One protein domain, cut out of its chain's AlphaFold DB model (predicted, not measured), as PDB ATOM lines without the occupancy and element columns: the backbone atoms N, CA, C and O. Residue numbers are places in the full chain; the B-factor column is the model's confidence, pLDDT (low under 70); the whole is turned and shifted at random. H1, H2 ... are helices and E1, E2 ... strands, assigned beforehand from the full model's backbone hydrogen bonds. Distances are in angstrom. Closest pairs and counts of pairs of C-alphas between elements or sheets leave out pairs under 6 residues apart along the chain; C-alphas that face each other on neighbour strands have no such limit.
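What this domain is: This is residues 4 to 153 of the 154 residues of an uncharacterized protein of Novosphingobium marinum (UniProt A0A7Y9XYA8). Helix H1 runs through the middle of a rounded body, with H4 crossing it on one side, H5 crossing it at residues 32 to 36, and the pair H2 and H3 reached from its last part. A small hairpin of two strands, E1 and E2, has E2 beside H4, and long loops join most of the parts. The printed part has 150 residues with two named strands and then five named helices, in the order E1 E2 H1 H2 H3 H4 H5; the sheet E1 - E2 is antiparallel. The class is mostly helix, though under half of the residues are in named elements. The whole is compact, with a radius of gyration of the C-alphas of 14.5 A and spans of 38 by 38 by 32 A.

How they stand to each other: Start at the first printed residue: E1, residues 4 to 6, and E2, residues 15 to 18, form a hairpin, antiparallel at 143 degrees, where you find N 5 and O 16 at 2.8 A and N 16 and O 5 at 2.8 A. Go on to H1, residues 31 to 46, the hub, which is near E2, with 7 pairs of C-alphas within 10 A. H2, residues 54 to 60, touches H1 at residues 41 to 45 alone, closest at the C-alphas of Ala 45 and Arg 57, 5.2 A; they form a helical hairpin, opposite ways at a shallow tilt of 24 degrees. H3, residues 76 to 87, forms a second helical hairpin with H2, at a steep tilt of 39 degrees; the closest C-alphas, of Tyr 60 and Ala 80, are 5.3 A apart. H4, residues 115 to 126, touches H1 at a steep tilt of 57 degrees, closest at the C-alphas of Gly 40 and Leu 119, 4.6 A. The closest C-alphas of E2 and H4, of Phe 16 and Ser 120, are 6.0 A apart. H5, residues 142 to 151, touches H1 at its residues 32 to 36 alone, closest at the C-alphas of Leu 35 and Leu 144, 6.8 A; the tilt of 69 degrees is only just steep. H5 is apart from H4. In H1, H2, H3, H4 and H5 every O i to N i+4 pair is within hydrogen-bond range.

Where its parts are: Find C-alpha 4 at (-44.978, 38.653, -52.274), where E1 begins; E2 measures 9.6 A. Find C-alpha 31 at (-35.097, 26.171, -46.369); from there H1 runs 22.6 A to C-alpha 46. H3 measures 16.2 A, H4 16.9 A and H5 14.3 A, ending at C-alpha 151, (-40.036, 35.940, -58.704).

The domain as a whole: The two C-alphas farthest apart, of Pro 10 and Asp 74, are 43.1 A apart. The printed part has no cut. The links E2 to H1, H2 to H3, H3 to H4 and H4 to H5 are long. Mean pLDDT of the printed part is 90.3; look for values under 70 at residues 5 to 13, 101 to 104 and 106 to 111.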
ATOM      1  N   ALA A   4     -45.095  37.212 -52.446       70.25
ATOM      2  CA  ALA A   4     -44.978  38.653 -52.274       70.25
ATOM      3  C   ALA A   4     -46.370  39.280 -52.175       70.25
ATOM      4  O   ALA A   4     -47.187  39.176 -53.083       70.25
ATOM      5  N   LEU A   5     -46.629  39.974 -51.067       69.12
ATOM      6  CA  LEU A   5     -47.879  40.694 -50.842       69.12
ATOM      7  C   LEU A   5     -47.696  42.166 -51.202       69.12
ATOM      8  O   LEU A   5     -46.729  42.786 -50.765       69.12
ATOM      9  N   SER A   6     -48.633  42.748 -51.945       63.38
ATOM     10  CA  SER A   6     -48.693  44.192 -52.182       63.38
ATOM     11  C   SER A   6     -49.713  44.844 -51.246       63.38
ATOM     12  O   SER A   6     -50.814  44.332 -51.046       63.38
ATOM     13  N   SER A   7     -49.370  45.992 -50.654       62.06
ATOM     14  CA  SER A   7     -50.374  46.819 -49.976       62.06
ATOM     15  C   SER A   7     -51.133  47.676 -50.986       62.06
ATOM     16  O   SER A   7     -50.517  48.464 -51.700       62.06
ATOM     17  N   SER A   8     -52.465  47.616 -50.980       52.75
ATOM     18  CA  SER A   8     -53.346  48.410 -51.855       52.75
ATOM     19  C   SER A   8     -53.622  49.842 -51.360       52.75
ATOM     20  O   SER A   8     -54.595  50.466 -51.782       52.75
ATOM     21  N   ARG A   9     -52.798  50.397 -50.456       54.03
ATOM     22  CA  ARG A   9     -53.001  51.775 -49.975       54.03
ATOM     23  C   ARG A   9     -52.776  52.779 -51.122       54.03
ATOM     24  O   ARG A   9     -51.737  52.691 -51.782       54.03
ATOM     25  N   PRO A  10     -53.683  53.755 -51.336       45.91
ATOM     26  CA  PRO A  10     -53.495  54.789 -52.352       45.91
ATOM     27  C   PRO A  10     -52.146  55.500 -52.171       45.91
ATOM     28  O   PRO A  10     -51.825  55.957 -51.075       45.91
ATOM     29  N   GLY A  11     -51.341  55.555 -53.234       52.44
ATOM     30  CA  GLY A  11     -50.071  56.288 -53.272       52.44
ATOM     31  C   GLY A  11     -48.814  55.525 -52.830       52.44
ATOM     32  O   GLY A  11     -47.722  56.052 -53.018       52.44
ATOM     33  N   THR A  12     -48.907  54.295 -52.299       55.12
ATOM     34  CA  THR A  12     -47.717  53.461 -52.008       55.12
ATOM     35  C   THR A  12     -47.985  51.968 -52.242       55.12
ATOM     36  O   THR A  12     -48.527  51.270 -51.386       55.12
ATOM     37  N   CYS A  13     -47.555  51.441 -53.393       60.91
ATOM     38  CA  CYS A  13     -47.473  49.993 -53.597       60.91
ATOM     39  C   CYS A  13     -46.202  49.479 -52.910       60.91
ATOM     40  O   CYS A  13     -45.105  49.566 -53.463       60.91
ATOM     41  N   ARG A  14     -46.327  48.997 -51.669       75.12
ATOM     42  CA  ARG A  14     -45.215  48.364 -50.954       75.12
ATOM     43  C   ARG A  14     -45.353  46.852 -51.058       75.12
ATOM     44  O   ARG A  14     -46.355  46.289 -50.626       75.12
ATOM     45  N   ILE A  15     -44.339  46.222 -51.642       85.69
ATOM     46  CA  ILE A  15     -44.186  44.766 -51.664       85.69
ATOM     47  C   ILE A  15     -43.638  44.311 -50.311       85.69
ATOM     48  O   ILE A  15     -42.738  44.956 -49.776       85.69
ATOM     49  N   PHE A  16     -44.165  43.210 -49.781       89.62
ATOM     50  CA  PHE A  16     -43.687  42.510 -48.593       89.62
ATOM     51  C   PHE A  16     -43.434  41.046 -48.929       89.62
ATOM     52  O   PHE A  16     -44.315  40.377 -49.466       89.62
ATOM     53  N   PHE A  17     -42.256  40.535 -48.578       92.44
ATOM     54  CA  PHE A  17     -41.954  39.120 -48.754       92.44
ATOM     55  C   PHE A  17     -42.726  38.275 -47.749       92.44
ATOM     56  O   PHE A  17     -42.831  38.629 -46.575       92.44
ATOM     57  N   ASN A  18     -43.246  37.147 -48.217       93.75
ATOM     58  CA  ASN A  18     -43.993  36.183 -47.434       93.75
ATOM     59  C   ASN A  18     -43.322  34.802 -47.487       93.75
ATOM     60  O   ASN A  18     -42.563  34.498 -48.409       93.75
ATOM     61  N   THR A  19     -43.614  33.968 -46.494       95.44
ATOM     62  CA  THR A  19     -43.165  32.575 -46.440       95.44
ATOM     63  C   THR A  19     -44.238  31.638 -46.997       95.44
ATOM     64  O   THR A  19     -45.430  31.964 -46.992       95.44
ATOM     65  N   SER A  20     -43.842  30.458 -47.474       94.81
ATOM     66  CA  SER A  20     -44.791  29.399 -47.847       94.81
ATOM     67  C   SER A  20     -45.364  28.645 -46.644       94.81
ATOM     68  O   SER A  20     -46.515  28.207 -46.691       94.81
ATOM     69  N   GLY A  21     -44.604  28.556 -45.553       94.88
ATOM     70  CA  GLY A  21     -45.009  27.967 -44.280       94.88
ATOM     71  C   GLY A  21     -44.572  28.801 -43.075       94.88
ATOM     72  O   GLY A  21     -44.047  29.908 -43.199       94.88
ATOM     73  N   ASN A  22     -44.821  28.272 -41.880       97.00
ATOM     74  CA  ASN A  22     -44.296  28.850 -40.646       97.00
ATOM     75  C   ASN A  22     -42.814  28.474 -40.473       97.00
ATOM     76  O   ASN A  22     -42.386  27.398 -40.894       97.00
ATOM     77  N   VAL A  23     -42.058  29.337 -39.795       98.25
ATOM     78  CA  VAL A  23     -40.635  29.128 -39.488       98.25
ATOM     79  C   VAL A  23     -40.428  29.232 -37.987       98.25
ATOM     80  O   VAL A  23     -40.762  30.258 -37.405       98.25
ATOM     81  N   GLY A  24     -39.870  28.211 -37.350       97.94
ATOM     82  CA  GLY A  24     -39.634  28.214 -35.911       97.94
ATOM     83  C   GLY A  24     -39.622  26.826 -35.287       97.94
ATOM     84  O   GLY A  24     -39.602  25.800 -35.976       97.94
ATOM     85  N   THR A  25     -39.684  26.800 -33.959       97.12
ATOM     86  CA  THR A  25     -39.726  25.560 -33.182       97.12
ATOM     87  C   THR A  25     -40.930  24.699 -33.577       97.12
ATOM     88  O   THR A  25     -42.059  25.184 -33.677       97.12
ATOM     89  N   GLY A  26     -40.685  23.410 -33.836       95.56
ATOM     90  CA  GLY A  26     -41.727  22.441 -34.205       95.56
ATOM     91  C   GLY A  26     -42.355  22.642 -35.591       95.56
ATOM     92  O   GLY A  26     -43.329  21.968 -35.912       95.56
ATOM     93  N   GLN A  27     -41.834  23.558 -36.413       97.31
ATOM     94  CA  GLN A  27     -42.327  23.792 -37.773       97.31
ATOM     95  C   GLN A  27     -41.546  22.967 -38.807       97.31
ATOM     96  O   GLN A  27     -40.450  22.481 -38.540       97.31
ATOM     97  N   LYS A  28     -42.089  22.859 -40.029       97.06
ATOM     98  CA  LYS A  28     -41.421  22.183 -41.156       97.06
ATOM     99  C   LYS A  28     -40.092  22.846 -41.546       97.06
ATOM    100  O   LYS A  28     -39.191  22.154 -42.004       97.06
ATOM    101  N   ASN A  29     -39.977  24.164 -41.346       97.56
ATOM    102  CA  ASN A  29     -38.760  24.942 -41.593       97.56
ATOM    103  C   ASN A  29     -38.226  24.794 -43.028       97.56
ATOM    104  O   ASN A  29     -37.066  24.450 -43.246       97.56
ATOM    105  N   ASP A  30     -39.083  25.078 -44.016       97.50
ATOM    106  CA  ASP A  30     -38.694  25.055 -45.429       97.50
ATOM    107  C   ASP A  30     -37.458  25.957 -45.673       97.50
ATOM    108  O   ASP A  30     -37.470  27.124 -45.265       97.50
ATOM    109  N   PRO A  31     -36.391  25.477 -46.348       97.56
ATOM    110  CA  PRO A  31     -35.097  26.171 -46.369       97.56
ATOM    111  C   PRO A  31     -35.128  27.622 -46.867       97.56
ATOM    112  O   PRO A  31     -34.404  28.468 -46.349       97.56
ATOM    113  N   LEU A  32     -35.962  27.929 -47.866       97.38
ATOM    114  CA  LEU A  32     -36.111  29.296 -48.380       97.38
ATOM    115  C   LEU A  32     -36.855  30.216 -47.403       97.38
ATOM    116  O   LEU A  32     -36.496  31.386 -47.288       97.38
ATOM    117  N   ASP A  33     -37.845  29.692 -46.679       97.94
ATOM    118  CA  ASP A  33     -38.582  30.455 -45.669       97.94
ATOM    119  C   ASP A  33     -37.673  30.759 -44.471       97.94
ATOM    120  O   ASP A  33     -37.609  31.899 -44.006       97.94
ATOM    121  N   VAL A  34     -36.896  29.764 -44.027       98.38
ATOM    122  CA  VAL A  34     -35.845  29.931 -43.012       98.38
ATOM    123  C   VAL A  34     -34.866  31.019 -43.434       98.38
ATOM    124  O   VAL A  34     -34.606  31.940 -42.659       98.38
ATOM    125  N   LEU A  35     -34.355  30.949 -44.665       98.25
ATOM    126  CA  LEU A  35     -33.381  31.907 -45.174       98.25
ATOM    127  C   LEU A  35     -33.939  33.337 -45.219       98.25
ATOM    128  O   LEU A  35     -33.238  34.276 -44.838       98.25
ATOM    129  N   LEU A  36     -35.202  33.513 -45.622       98.31
ATOM    130  CA  LEU A  36     -35.875  34.813 -45.596       98.31
ATOM    131  C   LEU A  36     -35.957  35.372 -44.167       98.31
ATOM    132  O   LEU A  36     -35.632  36.539 -43.937       98.31
ATOM    133  N   VAL A  37     -36.362  34.551 -43.193       98.50
ATOM    134  CA  VAL A  37     -36.482  34.978 -41.790       98.50
ATOM    135  C   VAL A  37     -35.108  35.289 -41.189       98.50
ATOM    136  O   VAL A  37     -34.953  36.317 -40.525       98.50
ATOM    137  N   GLN A  38     -34.091  34.461 -41.458       98.69
ATOM    138  CA  GLN A  38     -32.713  34.722 -41.033       98.69
ATOM    139  C   GLN A  38     -32.195  36.045 -41.597       98.69
ATOM    140  O   GLN A  38     -31.636  36.851 -40.853       98.69
ATOM    141  N   TYR A  39     -32.413  36.294 -42.893       98.56
ATOM    142  CA  TYR A  39     -32.013  37.548 -43.524       98.56
ATOM    143  C   TYR A  39     -32.745  38.753 -42.917       98.56
ATOM    144  O   TYR A  39     -32.125  39.776 -42.629       98.56
ATOM    145  N   GLY A  40     -34.034  38.605 -42.608       98.31
ATOM    146  CA  GLY A  40     -34.800  39.610 -41.876       98.31
ATOM    147  C   GLY A  40     -34.193  39.976 -40.518       98.31
ATOM    148  O   GLY A  40     -34.065  41.161 -40.203       98.31
ATOM    149  N   TYR A  41     -33.782  38.983 -39.720       98.62
ATOM    150  CA  TYR A  41     -33.124  39.224 -38.429       98.62
ATOM    151  C   TYR A  41     -31.726  39.819 -38.585       98.62
ATOM    152  O   TYR A  41     -31.363  40.711 -37.819       98.62
ATOM    153  N   PHE A  42     -30.972  39.396 -39.599       98.44
ATOM    154  CA  PHE A  42     -29.691  40.008 -39.945       98.44
ATOM    155  C   PHE A  42     -29.846  41.505 -40.258       98.44
ATOM    156  O   PHE A  42     -29.104  42.328 -39.718       98.44
ATOM    157  N   CYS A  43     -30.838  41.882 -41.072       97.94
ATOM    158  CA  CYS A  43     -31.140  43.287 -41.348       97.94
ATOM    159  C   CYS A  43     -31.582  44.027 -40.079       97.94
ATOM    160  O   CYS A  43     -31.109  45.129 -39.816       97.94
ATOM    161  N   MET A  44     -32.439  43.413 -39.260       97.69
ATOM    162  CA  MET A  44     -32.915  43.997 -38.002       97.69
ATOM    163  C   MET A  44     -31.779  44.252 -37.003       97.69
ATOM    164  O   MET A  44     -31.739  45.304 -36.370       97.69
ATOM    165  N   ALA A  45     -30.816  43.334 -36.895       97.88
ATOM    166  CA  ALA A  45     -29.646  43.494 -36.036       97.88
ATOM    167  C   ALA A  45     -28.756  44.674 -36.458       97.88
ATOM    168  O   ALA A  45     -28.143  45.316 -35.603       97.88
ATOM    169  N   LYS A  46     -28.711  44.981 -37.761       96.62
ATOM    170  CA  LYS A  46     -27.912  46.070 -38.344       96.62
ATOM    171  C   LYS A  46     -28.652  47.404 -38.461       96.62
ATOM    172  O   LYS A  46     -27.999  48.436 -38.559       96.62
ATOM    173  N   ASN A  47     -29.984  47.404 -38.428       93.31
ATOM    174  CA  ASN A  47     -30.781  48.626 -38.516       93.31
ATOM    175  C   ASN A  47     -30.569  49.493 -37.257       93.31
ATOM    176  O   ASN A  47     -30.910  49.026 -36.166       93.31
ATOM    177  N   PRO A  48     -30.074  50.742 -37.356       91.50
ATOM    178  CA  PRO A  48     -29.759  51.589 -36.201       91.50
ATOM    179  C   PRO A  48     -30.991  52.096 -35.429       91.50
ATOM    180  O   PRO A  48     -30.844  52.904 -34.516       91.50
ATOM    181  N   SER A  49     -32.203  51.635 -35.763       89.38
ATOM    182  CA  SER A  49     -33.436  52.006 -35.066       89.38
ATOM    183  C   SER A  49     -33.316  51.876 -33.536       89.38
ATOM    184  O   SER A  49     -32.999  50.788 -33.034       89.38
ATOM    185  N   PRO A  50     -33.637  52.939 -32.770       86.12
ATOM    186  CA  PRO A  50     -33.597  52.915 -31.308       86.12
ATOM    187  C   PRO A  50     -34.736  52.083 -30.698       86.12
ATOM    188  O   PRO A  50     -34.740  51.826 -29.500       86.12
ATOM    189  N   GLN A  51     -35.704  51.638 -31.506       88.19
ATOM    190  CA  GLN A  51     -36.842  50.835 -31.047       88.19
ATOM    191  C   GLN A  51     -36.470  49.380 -30.727       88.19
ATOM    192  O   GLN A  51     -37.298  48.637 -30.205       88.19
ATOM    193  N   ILE A  52     -35.254  48.951 -31.072       92.62
ATOM    194  CA  ILE A  52     -34.755  47.609 -30.779       92.62
ATOM    195  C   ILE A  52     -33.861  47.700 -29.537       92.62
ATOM    196  O   ILE A  52     -32.779  48.288 -29.635       92.62
ATOM    197  N   PRO A  53     -34.262  47.105 -28.396       95.31
ATOM    198  CA  PRO A  53     -33.438  47.089 -27.192       95.31
ATOM    199  C   PRO A  53     -32.039  46.501 -27.461       95.31
ATOM    200  O   PRO A  53     -31.944  45.528 -28.220       95.31
ATOM    201  N   PRO A  54     -30.965  47.027 -26.839       95.75
ATOM    202  CA  PRO A  54     -29.598  46.543 -27.061       95.75
ATOM    203  C   PRO A  54     -29.434  45.030 -26.851       95.75
ATOM    204  O   PRO A  54     -28.853  44.353 -27.698       95.75
ATOM    205  N   ASP A  55     -30.037  44.477 -25.797       97.12
ATOM    206  CA  ASP A  55     -29.959  43.041 -25.494       97.12
ATOM    207  C   ASP A  55     -30.645  42.189 -26.569       97.12
ATOM    208  O   ASP A  55     -30.136  41.148 -26.990       97.12
ATOM    209  N   ALA A  56     -31.785  42.659 -27.084       97.31
ATOM    210  CA  ALA A  56     -32.484  41.993 -28.175       97.31
ATOM    211  C   ALA A  56     -31.660  42.038 -29.469       97.31
ATOM    212  O   ALA A  56     -31.538  41.029 -30.164       97.31
ATOM    213  N   ARG A  57     -31.031  43.183 -29.758       97.69
ATOM    214  CA  ARG A  57     -30.128  43.350 -30.903       97.69
ATOM    215  C   ARG A  57     -28.951  42.379 -30.843       97.69
ATOM    216  O   ARG A  57     -28.633  41.771 -31.864       97.69
ATOM    217  N   ALA A  58     -28.345  42.197 -29.671       97.94
ATOM    218  CA  ALA A  58     -27.249  41.250 -29.477       97.94
ATOM    219  C   ALA A  58     -27.672  39.800 -29.779       97.94
ATOM    220  O   ALA A  58     -26.893  39.036 -30.346       97.94
ATOM    221  N   ILE A  59     -28.918  39.428 -29.467       98.44
ATOM    222  CA  ILE A  59     -29.478  38.114 -29.820       98.44
ATOM    223  C   ILE A  59     -29.722  38.014 -31.329       98.44
ATOM    224  O   ILE A  59     -29.334  37.023 -31.946       98.44
ATOM    225  N   TYR A  60     -30.311  39.039 -31.952       98.50
ATOM    226  CA  TYR A  60     -30.563  39.044 -33.399       98.50
ATOM    227  C   TYR A  60     -29.266  38.965 -34.213       98.50
ATOM    228  O   TYR A  60     -29.228  38.283 -35.233       98.50
ATOM    229  N   ALA A  61     -28.187  39.595 -33.738       98.19
ATOM    230  CA  ALA A  61     -26.874  39.569 -34.382       98.19
ATOM    231  C   ALA A  61     -26.236  38.167 -34.443       98.19
ATOM    232  O   ALA A  61     -25.327  37.943 -35.241       98.19
ATOM    233  N   GLN A  62     -26.710  37.210 -33.637       98.56
ATOM    234  CA  GLN A  62     -26.250  35.815 -33.689       98.56
ATOM    235  C   GLN A  62     -26.862  35.038 -34.862       98.56
ATOM    236  O   GLN A  62     -26.371  33.961 -35.206       98.56
ATOM    237  N   VAL A  63     -27.932  35.554 -35.475       98.50
ATOM    238  CA  VAL A  63     -28.578  34.924 -36.626       98.50
ATOM    239  C   VAL A  63     -27.733  35.167 -37.873       98.50
ATOM    240  O   VAL A  63     -27.591  36.295 -38.344       98.50
ATOM    241  N   LYS A  64     -27.179  34.087 -38.423       97.75
ATOM    242  CA  LYS A  64     -26.396  34.107 -39.660       97.75
ATOM    243  C   LYS A  64     -27.271  33.608 -40.814       97.75
ATOM    244  O   LYS A  64     -27.772  32.487 -40.718       97.75
ATOM    245  N   PRO A  65     -27.473  34.398 -41.882       97.56
ATOM    246  CA  PRO A  65     -28.151  33.905 -43.075       97.56
ATOM    247  C   PRO A  65     -27.460  32.662 -43.649       97.56
ATOM    248  O   PRO A  65     -26.233  32.596 -43.662       97.56
ATOM    249  N   ASP A  66     -28.261  31.701 -44.118       95.75
ATOM    250  CA  ASP A  66     -27.844  30.409 -44.698       95.75
ATOM    251  C   ASP A  66     -27.206  29.432 -43.691       95.75
ATOM    252  O   ASP A  66     -26.763  28.346 -44.060       95.75
ATOM    253  N   ALA A  67     -27.207  29.768 -42.393       97.25
ATOM    254  CA  ALA A  67     -26.856  28.804 -41.358       97.25
ATOM    255  C   ALA A  67     -27.901  27.672 -41.306       97.25
ATOM    256  O   ALA A  67     -29.103  27.957 -41.387       97.25
ATOM    257  N   PRO A  68     -27.482  26.405 -41.112       97.12
ATOM    258  CA  PRO A  68     -28.406  25.301 -40.880       97.12
ATOM    259  C   PRO A  68     -29.355  25.605 -39.718       97.12
ATOM    260  O   PRO A  68     -28.946  26.174 -38.705       97.12
ATOM    261  N   TYR A  69     -30.619  25.217 -39.867       98.31
ATOM    262  CA  TYR A  69     -31.644  25.425 -38.850       98.31
ATOM    263  C   TYR A  69     -32.570  24.217 -38.783       98.31
ATOM    264  O   TYR A  69     -33.216  23.878 -39.773       98.31
ATOM    265  N   GLY A  70     -32.615  23.570 -37.618       96.19
ATOM    266  CA  GLY A  70     -33.474  22.416 -37.356       96.19
ATOM    267  C   GLY A  70     -34.766  22.751 -36.612       96.19
ATOM    268  O   GLY A  70     -35.624  21.884 -36.479       96.19
ATOM    269  N   GLY A  71     -34.921  23.977 -36.104       96.94
ATOM    270  CA  GLY A  71     -36.058  24.340 -35.257       96.94
ATOM    271  C   GLY A  71     -35.876  23.942 -33.794       96.94
ATOM    272  O   GLY A  71     -36.868  23.770 -33.087       96.94
ATOM    273  N   ARG A  72     -34.635  23.768 -33.317       96.75
ATOM    274  CA  ARG A  72     -34.388  23.485 -31.896       96.75
ATOM    275  C   ARG A  72     -34.444  24.778 -31.070       96.75
ATOM    276  O   ARG A  72     -34.027  25.825 -31.571       96.75
ATOM    277  N   PRO A  73     -34.914  24.750 -29.809       95.81
ATOM    278  CA  PRO A  73     -35.051  25.959 -28.988       95.81
ATOM    279  C   PRO A  73     -33.742  26.721 -28.716       95.81
ATOM    280  O   PRO A  73     -33.768  27.931 -28.496       95.81
ATOM    281  N   ASP A  74     -32.602  26.030 -28.730       96.44
ATOM    282  CA  ASP A  74     -31.268  26.572 -28.452       96.44
ATOM    283  C   ASP A  74     -30.610  27.244 -29.672       96.44
ATOM    284  O   ASP A  74     -29.678  28.045 -29.531       96.44
ATOM    285  N   GLU A  75     -31.116  26.992 -30.880       98.25
ATOM    286  CA  GLU A  75     -30.563  27.571 -32.102       98.25
ATOM    287  C   GLU A  75     -30.716  29.106 -32.130       98.25
ATOM    288  O   GLU A  75     -31.722  29.648 -31.658       98.25
ATOM    289  N   PRO A  76     -29.745  29.848 -32.705       98.56
ATOM    290  CA  PRO A  76     -29.783  31.313 -32.740       98.56
ATOM    291  C   PRO A  76     -31.086  31.894 -33.299       98.56
ATOM    292  O   PRO A  76     -31.612  32.860 -32.749       98.56
ATOM    293  N   LEU A  77     -31.633  31.288 -34.358       98.69
ATOM    294  CA  LEU A  77     -32.881  31.750 -34.962       98.69
ATOM    295  C   LEU A  77     -34.082  31.558 -34.023       98.69
ATOM    296  O   LEU A  77     -34.864  32.490 -33.859       98.69
ATOM    297  N   SER A  78     -34.202  30.413 -33.346       98.44
ATOM    298  CA  SER A  78     -35.276  30.173 -32.369       98.44
ATOM    299  C   SER A  78     -35.220  31.181 -31.220       98.44
ATOM    300  O   SER A  78     -36.236  31.777 -30.859       98.44
ATOM    301  N   ARG A  79     -34.014  31.450 -30.698       98.44
ATOM    302  CA  ARG A  79     -33.800  32.464 -29.655       98.44
ATOM    303  C   ARG A  79     -34.190  33.863 -30.137       98.44
ATOM    304  O   ARG A  79     -34.863  34.586 -29.408       98.44
ATOM    305  N   ALA A  80     -33.843  34.236 -31.369       98.56
ATOM    306  CA  ALA A  80     -34.245  35.513 -31.959       98.56
ATOM    307  C   ALA A  80     -35.770  35.641 -32.134       98.56
ATOM    308  O   ALA A  80     -36.327  36.709 -31.865       98.56
ATOM    309  N   ILE A  81     -36.458  34.564 -32.526       98.31
ATOM    310  CA  ILE A  81     -37.923  34.538 -32.655       98.31
ATOM    311  C   ILE A  81     -38.591  34.775 -31.303       98.31
ATOM    312  O   ILE A  81     -39.367  35.724 -31.163       98.31
ATOM    313  N   VAL A  82     -38.229  33.987 -30.290       97.81
ATOM    314  CA  VAL A  82     -38.791  34.111 -28.937       97.81
ATOM    315  C   VAL A  82     -38.491  35.486 -28.335       97.81
ATOM    316  O   VAL A  82     -39.380  36.126 -27.775       97.81
ATOM    317  N   THR A  83     -37.266  35.994 -28.489       97.69
ATOM    318  CA  THR A  83     -36.906  37.342 -28.023       97.69
ATOM    319  C   THR A  83     -37.738  38.420 -28.710       97.69
ATOM    320  O   THR A  83     -38.247  39.318 -28.043       97.69
ATOM    321  N   HIS A  84     -37.953  38.326 -30.023       96.50
ATOM    322  CA  HIS A  84     -38.777  39.291 -30.752       96.50
ATOM    323  C   HIS A  84     -40.245  39.254 -30.308       96.50
ATOM    324  O   HIS A  84     -40.886  40.303 -30.206       96.50
ATOM    325  N   GLN A  85     -40.772  38.070 -29.994       95.00
ATOM    326  CA  GLN A  85     -42.110  37.915 -29.422       95.00
ATOM    327  C   GLN A  85     -42.210  38.556 -28.031       95.00
ATOM    328  O   GLN A  85     -43.142  39.327 -27.793       95.00
ATOM    329  N   LYS A  86     -41.212  38.331 -27.163       94.75
ATOM    330  CA  LYS A  86     -41.105  38.952 -25.830       94.75
ATOM    331  C   LYS A  86     -41.067  40.474 -25.900       94.75
ATOM    332  O   LYS A  86     -41.876  41.130 -25.257       94.75
ATOM    333  N   VAL A  87     -40.174  41.034 -26.720       93.38
ATOM    334  CA  VAL A  87     -40.002  42.491 -26.874       93.38
ATOM    335  C   VAL A  87     -41.296  43.169 -27.324       93.38
ATOM    336  O   VAL A  87     -41.586  44.289 -26.918       93.38
ATOM    337  N   ARG A  88     -42.093  42.495 -28.156       89.94
ATOM    338  CA  ARG A  88     -43.369  43.025 -28.649       89.94
ATOM    339  C   ARG A  88     -44.573  42.701 -27.759       89.94
ATOM    340  O   ARG A  88     -45.675  43.110 -28.113       89.94
ATOM    341  N   GLY A  89     -44.391  41.955 -26.667       88.62
ATOM    342  CA  GLY A  89     -45.463  41.606 -25.732       88.62
ATOM    343  C   GLY A  89     -46.585  40.747 -26.329       88.62
ATOM    344  O   GLY A  89     -47.728  40.882 -25.909       88.62
ATOM    345  N   THR A  90     -46.298  39.900 -27.324       84.25
ATOM    346  CA  THR A  90     -47.302  38.984 -27.910       84.25
ATOM    347  C   THR A  90     -47.095  37.544 -27.462       84.25
ATOM    348  O   THR A  90     -46.140  37.242 -26.750       84.25
ATOM    349  N   VAL A  91     -47.949  36.643 -27.963       87.88
ATOM    350  CA  VAL A  91     -47.774  35.188 -27.880       87.88
ATOM    351  C   VAL A  91     -46.333  34.793 -28.225       87.88
ATOM    352  O   VAL A  91     -45.755  35.289 -29.198       87.88
ATOM    353  N   GLN A  92     -45.762  33.935 -27.375       90.81
ATOM    354  CA  GLN A  92     -44.381  33.453 -27.433       90.81
ATOM    355  C   GLN A  92     -44.341  31.977 -27.857       90.81
ATOM    356  O   GLN A  92     -43.794  31.130 -27.157       90.81
ATOM    357  N   ASP A  93     -44.982  31.660 -28.980       92.25
ATOM    358  CA  ASP A  93     -45.085  30.296 -29.525       92.25
ATOM    359  C   ASP A  93     -43.801  29.817 -30.235       92.25
ATOM    360  O   ASP A  93     -43.717  28.672 -30.676       92.25
ATOM    361  N   GLY A  94     -42.779  30.675 -30.335       95.75
ATOM    362  CA  GLY A  94     -41.482  30.320 -30.902       95.75
ATOM    363  C   GLY A  94     -41.468  30.168 -32.422       95.75
ATOM    364  O   GLY A  94     -40.504  29.606 -32.948       95.75
ATOM    365  N   HIS A  95     -42.477  30.678 -33.144       96.19
ATOM    366  CA  HIS A  95     -42.457  30.696 -34.606       96.19
ATOM    367  C   HIS A  95     -42.886  32.025 -35.247       96.19
ATOM    368  O   HIS A  95     -43.632  32.845 -34.715       96.19
ATOM    369  N   VAL A  96     -42.407  32.239 -36.469       96.06
ATOM    370  CA  VAL A  96     -42.871  33.266 -37.398       96.06
ATOM    371  C   VAL A  96     -43.934  32.644 -38.286       96.06
ATOM    372  O   VAL A  96     -43.656  31.746 -39.081       96.06
ATOM    373  N   SER A  97     -45.160  33.133 -38.144       94.12
ATOM    374  CA  SER A  97     -46.284  32.696 -38.964       94.12
ATOM    375  C   SER A  97     -46.227  33.294 -40.366       94.12
ATOM    376  O   SER A  97     -45.921  34.481 -40.525       94.12
ATOM    377  N   ARG A  98     -46.617  32.495 -41.367       93.31
ATOM    378  CA  ARG A  98     -46.924  32.992 -42.716       93.31
ATOM    379  C   ARG A  98     -47.979  34.099 -42.637       93.31
ATOM    380  O   ARG A  98     -48.997  33.930 -41.959       93.31
ATOM    381  N   MET A  99     -47.781  35.196 -43.369       89.81
ATOM    382  CA  MET A  99     -48.777  36.269 -43.449       89.81
ATOM    383  C   MET A  99     -50.018  35.790 -44.203       89.81
ATOM    384  O   MET A  99     -49.913  35.202 -45.282       89.81
ATOM    385  N   ARG A 100     -51.197  36.063 -43.636       83.88
ATOM    386  CA  ARG A 100     -52.511  35.761 -44.223       83.88
ATOM    387  C   ARG A 100     -53.312  37.054 -44.396       83.88
ATOM    388  O   ARG A 100     -53.127  37.987 -43.627       83.88
ATOM    389  N   GLY A 101     -54.233  37.082 -45.364       66.62
ATOM    390  CA  GLY A 101     -55.301  38.089 -45.421       66.62
ATOM    391  C   GLY A 101     -54.989  39.427 -46.103       66.62
ATOM    392  O   GLY A 101     -55.741  40.366 -45.893       66.62
ATOM    393  N   GLY A 102     -53.926  39.563 -46.904       63.00
ATOM    394  CA  GLY A 102     -53.626  40.788 -47.684       63.00
ATOM    395  C   GLY A 102     -53.224  42.027 -46.861       63.00
ATOM    396  O   GLY A 102     -52.648  42.975 -47.387       63.00
ATOM    397  N   ILE A 103     -53.459  41.998 -45.553       63.84
ATOM    398  CA  ILE A 103     -53.063  42.998 -44.570       63.84
ATOM    399  C   ILE A 103     -52.044  42.354 -43.634       63.84
ATOM    400  O   ILE A 103     -52.260  41.263 -43.120       63.84
ATOM    401  N   GLY A 104     -50.914  43.028 -43.397       66.38
ATOM    402  CA  GLY A 104     -49.824  42.552 -42.529       66.38
ATOM    403  C   GLY A 104     -50.173  42.469 -41.034       66.38
ATOM    404  O   GLY A 104     -49.267  42.469 -40.200       66.38
ATOM    405  N   TYR A 105     -51.460  42.389 -40.698       74.31
ATOM    406  CA  TYR A 105     -52.012  42.364 -39.352       74.31
ATOM    407  C   TYR A 105     -53.015  41.216 -39.197       74.31
ATOM    408  O   TYR A 105     -53.715  40.869 -40.143       74.31
ATOM    409  N   TYR A 106     -53.100  40.657 -37.993       68.12
ATOM    410  CA  TYR A 106     -54.042  39.604 -37.618       68.12
ATOM    411  C   TYR A 106     -54.689  39.885 -36.245       68.12
ATOM    412  O   TYR A 106     -54.416  40.909 -35.605       68.12
ATOM    413  N   GLY A 107     -55.579  38.977 -35.827       61.22
ATOM    414  CA  GLY A 107     -56.381  39.070 -34.602       61.22
ATOM    415  C   GLY A 107     -57.667  39.881 -34.791       61.22
ATOM    416  O   GLY A 107     -57.783  40.657 -35.739       61.22
ATOM    417  N   ASP A 108     -58.613  39.738 -33.859       59.72
ATOM    418  CA  ASP A 108     -59.992  40.261 -33.959       59.72
ATOM    419  C   ASP A 108     -60.093  41.778 -34.189       59.72
ATOM    420  O   ASP A 108     -61.131  42.291 -34.599       59.72
ATOM    421  N   ARG A 109     -59.012  42.523 -33.927       62.69
ATOM    422  CA  ARG A 109     -58.940  43.980 -34.125       62.69
ATOM    423  C   ARG A 109     -57.852  44.429 -35.100       62.69
ATOM    424  O   ARG A 109     -57.593  45.627 -35.181       62.69
ATOM    425  N   GLY A 110     -57.160  43.504 -35.775       63.00
ATOM    426  CA  GLY A 110     -56.067  43.828 -36.703       63.00
ATOM    427  C   GLY A 110     -54.922  44.625 -36.063       63.00
ATOM    428  O   GLY A 110     -54.269  45.421 -36.733       63.00
ATOM    429  N   ARG A 111     -54.703  44.470 -34.750       69.56
ATOM    430  CA  ARG A 111     -53.668  45.209 -34.001       69.56
ATOM    431  C   ARG A 111     -52.341  44.462 -33.937       69.56
ATOM    432  O   ARG A 111     -51.311  45.073 -33.659       69.56
ATOM    433  N   GLU A 112     -52.341  43.162 -34.218       74.50
ATOM    434  CA  GLU A 112     -51.139  42.345 -34.132       74.50
ATOM    435  C   GLU A 112     -50.480  42.228 -35.501       74.50
ATOM    436  O   GLU A 112     -50.967  41.547 -36.393       74.50
ATOM    437  N   GLY A 113     -49.357  42.920 -35.691       80.75
ATOM    438  CA  GLY A 113     -48.578  42.793 -36.920       80.75
ATOM    439  C   GLY A 113     -47.886  41.430 -37.005       80.75
ATOM    440  O   GLY A 113     -47.227  41.008 -36.044       80.75
ATOM    441  N   PHE A 114     -47.956  40.772 -38.162       88.19
ATOM    442  CA  PHE A 114     -47.142  39.583 -38.424       88.19
ATOM    443  C   PHE A 114     -45.657  39.905 -38.237       88.19
ATOM    444  O   PHE A 114     -45.183  40.987 -38.586       88.19
ATOM    445  N   ARG A 115     -44.876  38.957 -37.710       92.56
ATOM    446  CA  ARG A 115     -43.440  39.209 -37.477       92.56
ATOM    447  C   ARG A 115     -42.694  39.398 -38.782       92.56
ATOM    448  O   ARG A 115     -41.805  40.241 -38.862       92.56
ATOM    449  N   LEU A 116     -43.156  38.721 -39.823       93.44
ATOM    450  CA  LEU A 116     -42.642  38.877 -41.168       93.44
ATOM    451  C   LEU A 116     -42.818  40.300 -41.727       93.44
ATOM    452  O   LEU A 116     -41.964  40.749 -42.487       93.44
ATOM    453  N   LEU A 117     -43.832  41.057 -41.283       91.94
ATOM    454  CA  LEU A 117     -43.976  42.479 -41.621       91.94
ATOM    455  C   LEU A 117     -42.834  43.308 -41.022       91.94
ATOM    456  O   LEU A 117     -42.209  44.112 -41.711       91.94
ATOM    457  N   ALA A 118     -42.532  43.097 -39.739       93.06
ATOM    458  CA  ALA A 118     -41.445  43.792 -39.056       93.06
ATOM    459  C   ALA A 118     -40.077  43.457 -39.665       93.06
ATOM    460  O   ALA A 118     -39.253  44.350 -39.868       93.06
ATOM    461  N   LEU A 119     -39.854  42.183 -39.989       96.19
ATOM    462  CA  LEU A 119     -38.649  41.729 -40.676       96.19
ATOM    463  C   LEU A 119     -38.552  42.351 -42.076       96.19
ATOM    464  O   LEU A 119     -37.514  42.906 -42.418       96.19
ATOM    465  N   SER A 120     -39.645  42.365 -42.844       94.62
ATOM    466  CA  SER A 120     -39.697  43.002 -44.167       94.62
ATOM    467  C   SER A 120     -39.419  44.499 -44.123       94.62
ATOM    468  O   SER A 120     -38.695  45.004 -44.975       94.62
ATOM    469  N   ASN A 121     -39.920  45.211 -43.111       92.94
ATOM    470  CA  ASN A 121     -39.594  46.625 -42.928       92.94
ATOM    471  C   ASN A 121     -38.096  46.834 -42.682       92.94
ATOM    472  O   ASN A 121     -37.511  47.713 -43.299       92.94
ATOM    473  N   ASN A 122     -37.459  45.989 -41.868       95.94
ATOM    474  CA  ASN A 122     -36.014  46.079 -41.638       95.94
ATOM    475  C   ASN A 122     -35.198  45.712 -42.885       95.94
ATOM    476  O   ASN A 122     -34.170  46.333 -43.142       95.94
ATOM    477  N   MET A 123     -35.657  44.740 -43.679       96.62
ATOM    478  CA  MET A 123     -35.045  44.439 -44.976       96.62
ATOM    479  C   MET A 123     -35.170  45.626 -45.936       96.62
ATOM    480  O   MET A 123     -34.202  45.946 -46.616       96.62
ATOM    481  N   TYR A 124     -36.322  46.300 -45.966       94.56
ATOM    482  CA  TYR A 124     -36.514  47.519 -46.751       94.56
ATOM    483  C   TYR A 124     -35.600  48.652 -46.283       94.56
ATOM    484  O   TYR A 124     -34.918  49.243 -47.110       94.56
ATOM    485  N   ASP A 125     -35.551  48.938 -44.979       94.12
ATOM    486  CA  ASP A 125     -34.751  50.043 -44.439       94.12
ATOM    487  C   ASP A 125     -33.264  49.875 -44.794       94.12
ATOM    488  O   ASP A 125     -32.605  50.837 -45.179       94.12
ATOM    489  N   MET A 126     -32.759  48.639 -44.743       94.81
ATOM    490  CA  MET A 126     -31.376  48.304 -45.096       94.81
ATOM    491  C   MET A 126     -31.098  48.279 -46.605       94.81
ATOM    492  O   MET A 126     -29.939  48.326 -47.004       94.81
ATOM    493  N   ASN A 127     -32.127  48.159 -47.449       94.75
ATOM    494  CA  ASN A 127     -31.983  47.919 -48.890       94.75
ATOM    495  C   ASN A 127     -32.894  48.829 -49.724       94.75
ATOM    496  O   ASN A 127     -33.402  48.422 -50.771       94.75
ATOM    497  N   LYS A 128     -33.133  50.054 -49.250       93.25
ATOM    498  CA  LYS A 128     -34.164  50.952 -49.784       93.25
ATOM    499  C   LYS A 128     -34.005  51.230 -51.281       93.25
ATOM    500  O   LYS A 128     -34.996  51.234 -52.000       93.25
ATOM    501  N   GLU A 129     -32.772  51.417 -51.743       95.12
ATOM    502  CA  GLU A 129     -32.446  51.759 -53.137       95.12
ATOM    503  C   GLU A 129     -32.744  50.633 -54.126       95.12
ATOM    504  O   GLU A 129     -33.024  50.881 -55.297       95.12
ATOM    505  N   VAL A 130     -32.685  49.389 -53.657       95.25
ATOM    506  CA  VAL A 130     -32.892  48.212 -54.499       95.25
ATOM    507  C   VAL A 130     -34.209  47.518 -54.201       95.25
ATOM    508  O   VAL A 130     -34.493  46.508 -54.827       95.25
ATOM    509  N   TRP A 131     -35.043  48.008 -53.283       93.69
ATOM    510  CA  TRP A 131     -36.304  47.346 -52.948       93.69
ATOM    511  C   TRP A 131     -37.300  47.370 -54.121       93.69
ATOM    512  O   TRP A 131     -37.465  48.415 -54.748       93.69
ATOM    513  N   PRO A 132     -38.021  46.269 -54.419       93.50
ATOM    514  CA  PRO A 132     -38.008  44.943 -53.777       93.50
ATOM    515  C   PRO A 132     -36.957  43.974 -54.356       93.50
ATOM    516  O   PRO A 132     -36.925  42.804 -54.002       93.50
ATOM    517  N   ARG A 133     -36.092  44.420 -55.263       95.31
ATOM    518  CA  ARG A 133     -35.012  43.643 -55.889       95.31
ATOM    519  C   ARG A 133     -33.834  43.409 -54.936       95.31
ATOM    520  O   ARG A 133     -32.702  43.799 -55.217       95.31
ATOM    521  N   LEU A 134     -34.089  42.735 -53.809       96.00
ATOM    522  CA  LEU A 134     -33.044  42.350 -52.851       96.00
ATOM    523  C   LEU A 134     -31.941  41.507 -53.500       96.00
ATOM    524  O   LEU A 134     -30.815  41.549 -53.029       96.00
ATOM    525  N   ASP A 135     -32.220  40.814 -54.607       97.12
ATOM    526  CA  ASP A 135     -31.211  40.116 -55.410       97.12
ATOM    527  C   ASP A 135     -30.092  41.028 -55.948       97.12
ATOM    528  O   ASP A 135     -29.046  40.527 -56.355       97.12
ATOM    529  N   LYS A 136     -30.301  42.352 -55.945       97.25
ATOM    530  CA  LYS A 136     -29.296  43.370 -56.280       97.25
ATOM    531  C   LYS A 136     -28.543  43.916 -55.059       97.25
ATOM    532  O   LYS A 136     -27.606  44.687 -55.231       97.25
ATOM    533  N   SER A 137     -28.941  43.560 -53.836       96.62
ATOM    534  CA  SER A 137     -28.233  43.967 -52.620       96.62
ATOM    535  C   SER A 137     -26.959  43.153 -52.435       96.62
ATOM    536  O   SER A 137     -26.981  41.925 -52.502       96.62
ATOM    537  N   THR A 138     -25.865  43.825 -52.083       96.12
ATOM    538  CA  THR A 138     -24.587  43.182 -51.733       96.12
ATOM    539  C   THR A 138     -24.664  42.346 -50.456       96.12
ATOM    540  O   THR A 138     -23.791  41.519 -50.206       96.12
ATOM    541  N   THR A 139     -25.702  42.542 -49.638       95.38
ATOM    542  CA  THR A 139     -25.898  41.791 -48.392       95.38
ATOM    543  C   THR A 139     -26.879  40.632 -48.531       95.38
ATOM    544  O   THR A 139     -27.028  39.860 -47.584       95.38
ATOM    545  N   CYS A 140     -27.568  40.505 -49.670       97.12
ATOM    546  CA  CYS A 140     -28.546  39.445 -49.872       97.12
ATOM    547  C   CYS A 140     -27.846  38.085 -50.048       97.12
ATOM    548  O   CYS A 140     -26.945  37.964 -50.880       97.12
ATOM    549  N   PRO A 141     -28.256  37.039 -49.306       97.19
ATOM    550  CA  PRO A 141     -27.717  35.696 -49.490       97.19
ATOM    551  C   PRO A 141     -27.946  35.189 -50.925       97.19
ATOM    552  O   PRO A 141     -29.067  35.317 -51.423       97.19
ATOM    553  N   PRO A 142     -26.960  34.544 -51.581       97.38
ATOM    554  CA  PRO A 142     -27.069  34.152 -52.991       97.38
ATOM    555  C   PRO A 142     -28.314  33.320 -53.324       97.38
ATOM    556  O   PRO A 142     -29.001  33.599 -54.308       97.38
ATOM    557  N   ARG A 143     -28.659  32.338 -52.477       96.88
ATOM    558  CA  ARG A 143     -29.848  31.484 -52.656       96.88
ATOM    559  C   ARG A 143     -31.156  32.269 -52.551       96.88
ATOM    560  O   ARG A 143     -32.085  32.014 -53.314       96.88
ATOM    561  N   LEU A 144     -31.221  33.245 -51.641       97.00
ATOM    562  CA  LEU A 144     -32.377  34.134 -51.521       97.00
ATOM    563  C   LEU A 144     -32.470  35.058 -52.739       97.00
ATOM    564  O   LEU A 144     -33.541  35.200 -53.323       97.00
ATOM    565  N   GLY A 145     -31.340  35.622 -53.168       97.06
ATOM    566  CA  GLY A 145     -31.257  36.459 -54.362       97.06
ATOM    567  C   GLY A 145     -31.691  35.720 -55.629       97.06
ATOM    568  O   GLY A 145     -32.418  36.282 -56.445       97.06
ATOM    569  N   GLN A 146     -31.330  34.444 -55.783       97.06
ATOM    570  CA  GLN A 146     -31.812  33.629 -56.899       97.06
ATOM    571  C   GLN A 146     -33.343  33.504 -56.890       97.06
ATOM    572  O   GLN A 146     -33.974  33.798 -57.905       97.06
ATOM    573  N   ALA A 147     -33.937  33.129 -55.754       95.69
ATOM    574  CA  ALA A 147     -35.387  32.971 -55.639       95.69
ATOM    575  C   ALA A 147     -36.137  34.293 -55.903       95.69
ATOM    576  O   ALA A 147     -37.176  34.309 -56.560       95.69
ATOM    577  N   ILE A 148     -35.581  35.421 -55.455       95.44
ATOM    578  CA  ILE A 148     -36.135  36.756 -55.718       95.44
ATOM    579  C   ILE A 148     -36.012  37.123 -57.202       95.44
ATOM    580  O   ILE A 148     -36.961  37.624 -57.797       95.44
ATOM    581  N   ARG A 149     -34.881  36.825 -57.848       95.81
ATOM    582  CA  ARG A 149     -34.716  37.046 -59.292       95.81
ATOM    583  C   ARG A 149     -35.705  36.223 -60.117       95.81
ATOM    584  O   ARG A 149     -36.154  36.687 -61.157       95.81
ATOM    585  N   GLU A 150     -36.009  34.996 -59.703       94.38
ATOM    586  CA  GLU A 150     -37.038  34.154 -60.332       94.38
ATOM    587  C   GLU A 150     -38.437  34.752 -60.166       94.38
ATOM    588  O   GLU A 150     -39.182  34.814 -61.137       94.38
ATOM    589  N   MET A 151     -38.755  35.282 -58.983       91.06
ATOM    590  CA  MET A 151     -40.036  35.940 -58.704       91.06
ATOM    591  C   MET A 151     -40.309  37.154 -59.611       91.06
ATOM    592  O   MET A 151     -41.448  37.363 -60.012       91.06
ATOM    593  N   PHE A 152     -39.279  37.936 -59.956       89.69
ATOM    594  CA  PHE A 152     -39.392  39.152 -60.780       89.69
ATOM    595  C   PHE A 152     -39.024  38.952 -62.261       89.69
ATOM    596  O   PHE A 152     -38.734  39.928 -62.953       89.69
ATOM    597  N   ARG A 153     -38.946  37.705 -62.742       88.25
ATOM    598  CA  ARG A 153     -38.649  37.399 -64.155       88.25
ATOM    599  C   ARG A 153     -39.886  37.354 -65.060       88.25
ATOM    600  O   ARG A 153     -39.707  37.304 -66.275       88.25
TER     601      ARG A 153